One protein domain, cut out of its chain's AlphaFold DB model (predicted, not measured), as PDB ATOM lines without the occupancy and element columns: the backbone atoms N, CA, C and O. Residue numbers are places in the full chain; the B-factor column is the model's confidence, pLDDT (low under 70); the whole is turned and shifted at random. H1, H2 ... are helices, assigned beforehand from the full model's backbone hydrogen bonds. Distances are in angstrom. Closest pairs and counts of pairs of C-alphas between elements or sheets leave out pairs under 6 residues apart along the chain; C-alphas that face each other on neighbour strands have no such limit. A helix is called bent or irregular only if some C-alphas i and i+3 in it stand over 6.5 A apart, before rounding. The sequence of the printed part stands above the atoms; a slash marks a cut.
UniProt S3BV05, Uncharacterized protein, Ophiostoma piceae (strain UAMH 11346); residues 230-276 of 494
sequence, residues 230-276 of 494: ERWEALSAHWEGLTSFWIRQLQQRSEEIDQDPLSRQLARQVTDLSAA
ATOM      1  N   GLU A 230      -0.331  -8.417  15.646       77.62
ATOM      2  CA  GLU A 230       0.699  -8.414  16.702       77.62
ATOM      3  C   GLU A 230       0.719  -7.114  17.527       77.62
ATOM      4  O   GLU A 230       0.961  -7.141  18.727       77.62
ATOM      5  N   ARG A 231       0.433  -5.950  16.921       78.00
ATOM      6  CA  ARG A 231       0.304  -4.678  17.653       78.00
ATOM      7  C   ARG A 231      -0.989  -4.570  18.456       78.00
ATOM      8  O   ARG A 231      -0.998  -3.850  19.452       78.00
ATOM      9  N   TRP A 232      -2.066  -5.230  18.036       81.69
ATOM     10  CA  TRP A 232      -3.286  -5.334  18.837       81.69
ATOM     11  C   TRP A 232      -3.100  -6.332  19.981       81.69
ATOM     12  O   TRP A 232      -3.434  -5.994  21.105       81.69
ATOM     13  N   GLU A 233      -2.464  -7.474  19.721       85.56
ATOM     14  CA  GLU A 233      -2.083  -8.502  20.696       85.56
ATOM     15  C   GLU A 233      -1.106  -7.962  21.754       85.56
ATOM     16  O   GLU A 233      -1.330  -8.116  22.952       85.56
ATOM     17  N   ALA A 234      -0.071  -7.220  21.346       82.62
ATOM     18  CA  ALA A 234       0.835  -6.539  22.269       82.62
ATOM     19  C   ALA A 234       0.124  -5.448  23.090       82.62
ATOM     20  O   ALA A 234       0.453  -5.244  24.258       82.62
ATOM     21  N   LEU A 235      -0.863  -4.751  22.512       85.44
ATOM     22  CA  LEU A 235      -1.641  -3.737  23.227       85.44
ATOM     23  C   LEU A 235      -2.700  -4.356  24.150       85.44
ATOM     24  O   LEU A 235      -2.933  -3.805  25.225       85.44
ATOM     25  N   SER A 236      -3.294  -5.497  23.794       84.06
ATOM     26  CA  SER A 236      -4.200  -6.248  24.665       84.06
ATOM     27  C   SER A 236      -3.437  -6.911  25.802       84.06
ATOM     28  O   SER A 236      -3.868  -6.770  26.936       84.06
ATOM     29  N   ALA A 237      -2.267  -7.506  25.552       87.38
ATOM     30  CA  ALA A 237      -1.388  -8.034  26.598       87.38
ATOM     31  C   ALA A 237      -0.851  -6.924  27.522       87.38
ATOM     32  O   ALA A 237      -0.712  -7.123  28.727       87.38
ATOM     33  N   HIS A 238      -0.594  -5.721  26.994       89.06
ATOM     34  CA  HIS A 238      -0.247  -4.554  27.810       89.06
ATOM     35  C   HIS A 238      -1.431  -4.068  28.665       89.06
ATOM     36  O   HIS A 238      -1.247  -3.775  29.846       89.06
ATOM     37  N   TRP A 239      -2.646  -4.026  28.107       91.06
ATOM     38  CA  TRP A 239      -3.862  -3.688  28.855       91.06
ATOM     39  C   TRP A 239      -4.219  -4.741  29.905       91.06
ATOM     40  O   TRP A 239      -4.539  -4.378  31.030       91.06
ATOM     41  N   GLU A 240      -4.116  -6.026  29.570       91.12
ATOM     42  CA  GLU A 240      -4.293  -7.160  30.478       91.12
ATOM     43  C   GLU A 240      -3.249  -7.136  31.597       91.12
ATOM     44  O   GLU A 240      -3.592  -7.285  32.768       91.12
ATOM     45  N   GLY A 241      -1.983  -6.863  31.271       91.25
ATOM     46  CA  GLY A 241      -0.920  -6.660  32.252       91.25
ATOM     47  C   GLY A 241      -1.204  -5.484  33.190       91.25
ATOM     48  O   GLY A 241      -1.023  -5.613  34.400       91.25
ATOM     49  N   LEU A 242      -1.710  -4.360  32.667       93.69
ATOM     50  CA  LEU A 242      -2.121  -3.206  33.472       93.69
ATOM     51  C   LEU A 242      -3.347  -3.503  34.346       93.69
ATOM     52  O   LEU A 242      -3.343  -3.135  35.519       93.69
ATOM     53  N   THR A 243      -4.385  -4.167  33.834       88.25
ATOM     54  CA  THR A 243      -5.572  -4.508  34.637       88.25
ATOM     55  C   THR A 243      -5.246  -5.565  35.684       88.25
ATOM     56  O   THR A 243      -5.638  -5.396  36.834       88.25
ATOM     57  N   SER A 244      -4.451  -6.583  35.348       89.62
ATOM     58  CA  SER A 244      -3.933  -7.574  36.302       89.62
ATOM     59  C   SER A 244      -3.059  -6.924  37.375       89.62
ATOM     60  O   SER A 244      -3.176  -7.268  38.550       89.62
ATOM     61  N   PHE A 245      -2.225  -5.944  37.005       92.62
ATOM     62  CA  PHE A 245      -1.457  -5.142  37.957       92.62
ATOM     63  C   PHE A 245      -2.372  -4.343  38.893       92.62
ATOM     64  O   PHE A 245      -2.197  -4.420  40.105       92.62
ATOM     65  N   TRP A 246      -3.377  -3.630  38.373       93.06
ATOM     66  CA  TRP A 246      -4.315  -2.866  39.204       93.06
ATOM     67  C   TRP A 246      -5.185  -3.759  40.094       93.06
ATOM     68  O   TRP A 246      -5.361  -3.440  41.265       93.06
ATOM     69  N   ILE A 247      -5.671  -4.897  39.588       93.31
ATOM     70  CA  ILE A 247      -6.405  -5.900  40.376       93.31
ATOM     71  C   ILE A 247      -5.519  -6.422  41.510       93.31
ATOM     72  O   ILE A 247      -5.935  -6.388  42.665       93.31
ATOM     73  N   ARG A 248      -4.272  -6.816  41.215       94.44
ATOM     74  CA  ARG A 248      -3.317  -7.281  42.228       94.44
ATOM     75  C   ARG A 248      -2.944  -6.184  43.227       94.44
ATOM     76  O   ARG A 248      -2.824  -6.466  44.410       94.44
ATOM     77  N   GLN A 249      -2.793  -4.937  42.783       93.88
ATOM     78  CA  GLN A 249      -2.477  -3.797  43.645       93.88
ATOM     79  C   GLN A 249      -3.655  -3.417  44.557       93.88
ATOM     80  O   GLN A 249      -3.426  -2.978  45.684       93.88
ATOM     81  N   LEU A 250      -4.898  -3.596  44.093       93.06
ATOM     82  CA  LEU A 250      -6.116  -3.436  44.893       93.06
ATOM     83  C   LEU A 250      -6.298  -4.590  45.885       93.06
ATOM     84  O   LEU A 250      -6.580  -4.329  47.048       93.06
ATOM     85  N   GLN A 251      -6.073  -5.838  45.460       94.19
ATOM     86  CA  GLN A 251      -6.067  -7.011  46.343       94.19
ATOM     87  C   GLN A 251      -5.008  -6.861  47.435       94.19
ATOM     88  O   GLN A 251      -5.353  -6.910  48.608       94.19
ATOM     89  N   GLN A 252      -3.763  -6.540  47.070       93.69
ATOM     90  CA  GLN A 252      -2.684  -6.280  48.023       93.69
ATOM     91  C   GLN A 252      -3.032  -5.137  48.987       93.69
ATOM     92  O   GLN A 252      -2.781  -5.264  50.177       93.69
ATOM     93  N   ARG A 253      -3.648  -4.038  48.524       89.06
ATOM     94  CA  ARG A 253      -4.070  -2.953  49.430       89.06
ATOM     95  C   ARG A 253      -5.244  -3.339  50.328       89.06
ATOM     96  O   ARG A 253      -5.291  -2.864  51.457       89.06
ATOM     97  N   SER A 254      -6.158  -4.198  49.871       90.94
ATOM     98  CA  SER A 254      -7.171  -4.799  50.749       90.94
ATOM     99  C   SER A 254      -6.485  -5.661  51.800       90.94
ATOM    100  O   SER A 254      -6.685  -5.434  52.980       90.94
ATOM    101  N   GLU A 255      -5.589  -6.561  51.388       91.31
ATOM    102  CA  GLU A 255      -4.819  -7.424  52.284       91.31
ATOM    103  C   GLU A 255      -3.955  -6.632  53.275       91.31
ATOM    104  O   GLU A 255      -3.807  -7.073  54.409       91.31
ATOM    105  N   GLU A 256      -3.398  -5.480  52.890       90.19
ATOM    106  CA  GLU A 256      -2.658  -4.560  53.768       90.19
ATOM    107  C   GLU A 256      -3.591  -3.895  54.797       90.19
ATOM    108  O   GLU A 256      -3.273  -3.877  55.985       90.19
ATOM    109  N   ILE A 257      -4.769  -3.416  54.377       87.25
ATOM    110  CA  ILE A 257      -5.794  -2.845  55.272       87.25
ATOM    111  C   ILE A 257      -6.368  -3.918  56.211       87.25
ATOM    112  O   ILE A 257      -6.538  -3.663  57.402       87.25
ATOM    113  N   ASP A 258      -6.598  -5.132  55.714       85.81
ATOM    114  CA  ASP A 258      -7.034  -6.306  56.478       85.81
ATOM    115  C   ASP A 258      -5.906  -6.907  57.339       85.81
ATOM    116  O   ASP A 258      -6.169  -7.787  58.168       85.81
ATOM    117  N   GLN A 259      -4.652  -6.462  57.166       88.00
ATOM    118  CA  GLN A 259      -3.491  -6.826  57.990       88.00
ATOM    119  C   GLN A 259      -3.108  -5.781  59.037       88.00
ATOM    120  O   GLN A 259      -2.511  -6.171  60.046       88.00
ATOM    121  N   ASP A 260      -3.490  -4.516  58.848       93.94
ATOM    122  CA  ASP A 260      -3.263  -3.430  59.804       93.94
ATOM    123  C   ASP A 260      -3.730  -3.843  61.222       93.94
ATOM    124  O   ASP A 260      -4.896  -4.209  61.426       93.94
ATOM    125  N   PRO A 261      -2.847  -3.822  62.241       91.75
ATOM    126  CA  PRO A 261      -3.243  -4.142  63.609       91.75
ATOM    127  C   PRO A 261      -4.349  -3.217  64.143       91.75
ATOM    128  O   PRO A 261      -5.141  -3.663  64.973       91.75
ATOM    129  N   LEU A 262      -4.445  -1.969  63.668       92.81
ATOM    130  CA  LEU A 262      -5.447  -1.002  64.112       92.81
ATOM    131  C   LEU A 262      -6.834  -1.286  63.518       92.81
ATOM    132  O   LEU A 262      -7.818  -1.247  64.258       92.81
ATOM    133  N   SER A 263      -6.936  -1.649  62.234       91.06
ATOM    134  CA  SER A 263      -8.218  -2.058  61.628       91.06
ATOM    135  C   SER A 263      -8.768  -3.313  62.321       91.06
ATOM    136  O   SER A 263      -9.931  -3.355  62.732       91.06
ATOM    137  N   ARG A 264      -7.891  -4.293  62.577       91.44
ATOM    138  CA  ARG A 264      -8.184  -5.522  63.329       91.44
ATOM    139  C   ARG A 264      -8.602  -5.237  64.768       91.44
ATOM    140  O   ARG A 264      -9.512  -5.893  65.277       91.44
ATOM    141  N   GLN A 265      -7.962  -4.276  65.434       93.88
ATOM    142  CA  GLN A 265      -8.331  -3.865  66.786       93.88
ATOM    143  C   GLN A 265      -9.704  -3.182  66.816       93.88
ATOM    144  O   GLN A 265     -10.509  -3.517  67.680       93.88
ATOM    145  N   LEU A 266     -10.004  -2.291  65.867       93.75
ATOM    146  CA  LEU A 266     -11.312  -1.636  65.771       93.75
ATOM    147  C   LEU A 266     -12.430  -2.644  65.459       93.75
ATOM    148  O   LEU A 266     -13.464  -2.624  66.122       93.75
ATOM    149  N   ALA A 267     -12.213  -3.582  64.532       92.38
ATOM    150  CA  ALA A 267     -13.175  -4.645  64.227       92.38
ATOM    151  C   ALA A 267     -13.458  -5.551  65.442       92.38
ATOM    152  O   ALA A 267     -14.612  -5.895  65.716       92.38
ATOM    153  N   ARG A 268     -12.420  -5.889  66.223       94.50
ATOM    154  CA  ARG A 268     -12.576  -6.588  67.510       94.50
ATOM    155  C   ARG A 268     -13.341  -5.744  68.522       94.50
ATOM    156  O   ARG A 268     -14.319  -6.236  69.059       94.50
ATOM    157  N   GLN A 269     -12.995  -4.470  68.709       95.81
ATOM    158  CA  GLN A 269     -13.712  -3.580  69.630       95.81
ATOM    159  C   GLN A 269     -15.192  -3.416  69.258       95.81
ATOM    160  O   GLN A 269     -16.038  -3.439  70.144       95.81
ATOM    161  N   VAL A 270     -15.539  -3.322  67.969       95.19
ATOM    162  CA  VAL A 270     -16.943  -3.315  67.515       95.19
ATOM    163  C   VAL A 270     -17.631  -4.649  67.827       95.19
ATOM    164  O   VAL A 270     -18.785  -4.650  68.254       95.19
ATOM    165  N   THR A 271     -16.929  -5.776  67.686       96.19
ATOM    166  CA  THR A 271     -17.447  -7.111  68.031       96.19
ATOM    167  C   THR A 271     -17.660  -7.258  69.543       96.19
ATOM    168  O   THR A 271     -18.737  -7.664  69.969       96.19
ATOM    169  N   ASP A 272     -16.689  -6.848  70.360       96.69
ATOM    170  CA  ASP A 272     -16.735  -6.906  71.825       96.69
ATOM    171  C   ASP A 272     -17.793  -5.952  72.401       96.69
ATOM    172  O   ASP A 272     -18.526  -6.324  73.316       96.69
ATOM    173  N   LEU A 273     -17.943  -4.749  71.834       96.44
ATOM    174  CA  LEU A 273     -19.020  -3.815  72.186       96.44
ATOM    175  C   LEU A 273     -20.393  -4.335  71.744       96.44
ATOM    176  O   LEU A 273     -21.373  -4.133  72.459       96.44
ATOM    177  N   SER A 274     -20.477  -5.054  70.622       95.69
ATOM    178  CA  SER A 274     -21.714  -5.720  70.191       95.69
ATOM    179  C   SER A 274     -22.071  -6.894  71.108       95.69
ATOM    180  O   SER A 274     -23.237  -7.056  71.463       95.69
ATOM    181  N   ALA A 275     -21.085  -7.673  71.564       95.81
ATOM    182  CA  ALA A 275     -21.275  -8.748  72.536       95.81
ATOM    183  C   ALA A 275     -21.638  -8.208  73.932       95.81
ATOM    184  O   ALA A 275     -22.556  -8.715  74.575       95.81
ATOM    185  N   ALA A 276     -20.990  -7.131  74.388       95.12
ATOM    186  CA  ALA A 276     -21.358  -6.422  75.612       95.12
ATOM    187  C   ALA A 276     -22.772  -5.823  75.515       95.12
ATOM    188  O   ALA A 276     -23.557  -5.948  76.453       95.12
TER     189      ALA A 276
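AT A GLANCE: This is residues 230 to 276 of the 494 residues of an uncharacterized protein of Ophiostoma piceae (strain UAMH 11346) (UniProt S3BV05). A long helix, H1, is followed end to end by a shorter one, H2, and the two meet at a wide-open corner, like a thin rod with an angled end piece. Neither helix folds back on the other, and there is no packed core. The printed part has 47 residues with two named helices, H1 then H2 along the chain, and no named strand; the class is all helix. The whole is extended, with a radius of gyration of the C-alphas of 18.9 A, and it spans 63 by 16 by 6 A along its three main axes.

HOW THE PARTS SIT: The longest helix is H1, residues 230 to 257. H2, residues 261 to 276, follows it after a tight link of 3 residues. The two are close but not clearly touching, with 1 pair of C-alphas within 8 A: those of Ile 257 and Ser 263, the closest, 6.8 A apart. Their lines stand at a steep tilt of 52 degrees, and they run the same way. Their centres are 33.8 A apart. In both H1 and H2 every O i to N i+4 pair is within hydrogen-bond range.

IN THESE COORDINATES: H1 has 28 residues and measures 39.5 A from C-alpha 230 at (0.699, -8.414, 16.702) to C-alpha 257 at (-5.794, -2.845, 55.272). H2 has 16 residues and measures 21.9 A from Pro 261 to Ala 276, whose C-alpha is at (-21.358, -6.422, 75.612). Neither helix is bent.

THE WHOLE: The two C-alphas farthest apart are those of Glu 230 and Ala 276, 62.9 A, the first and last printed residues. Residues 230 to 276 stand free, with no C-alpha 8 or more residues away along the chain within 10 A. The printed part has no cut. The mean pLDDT of the printed part is 90.8, and no printed residue is under 70.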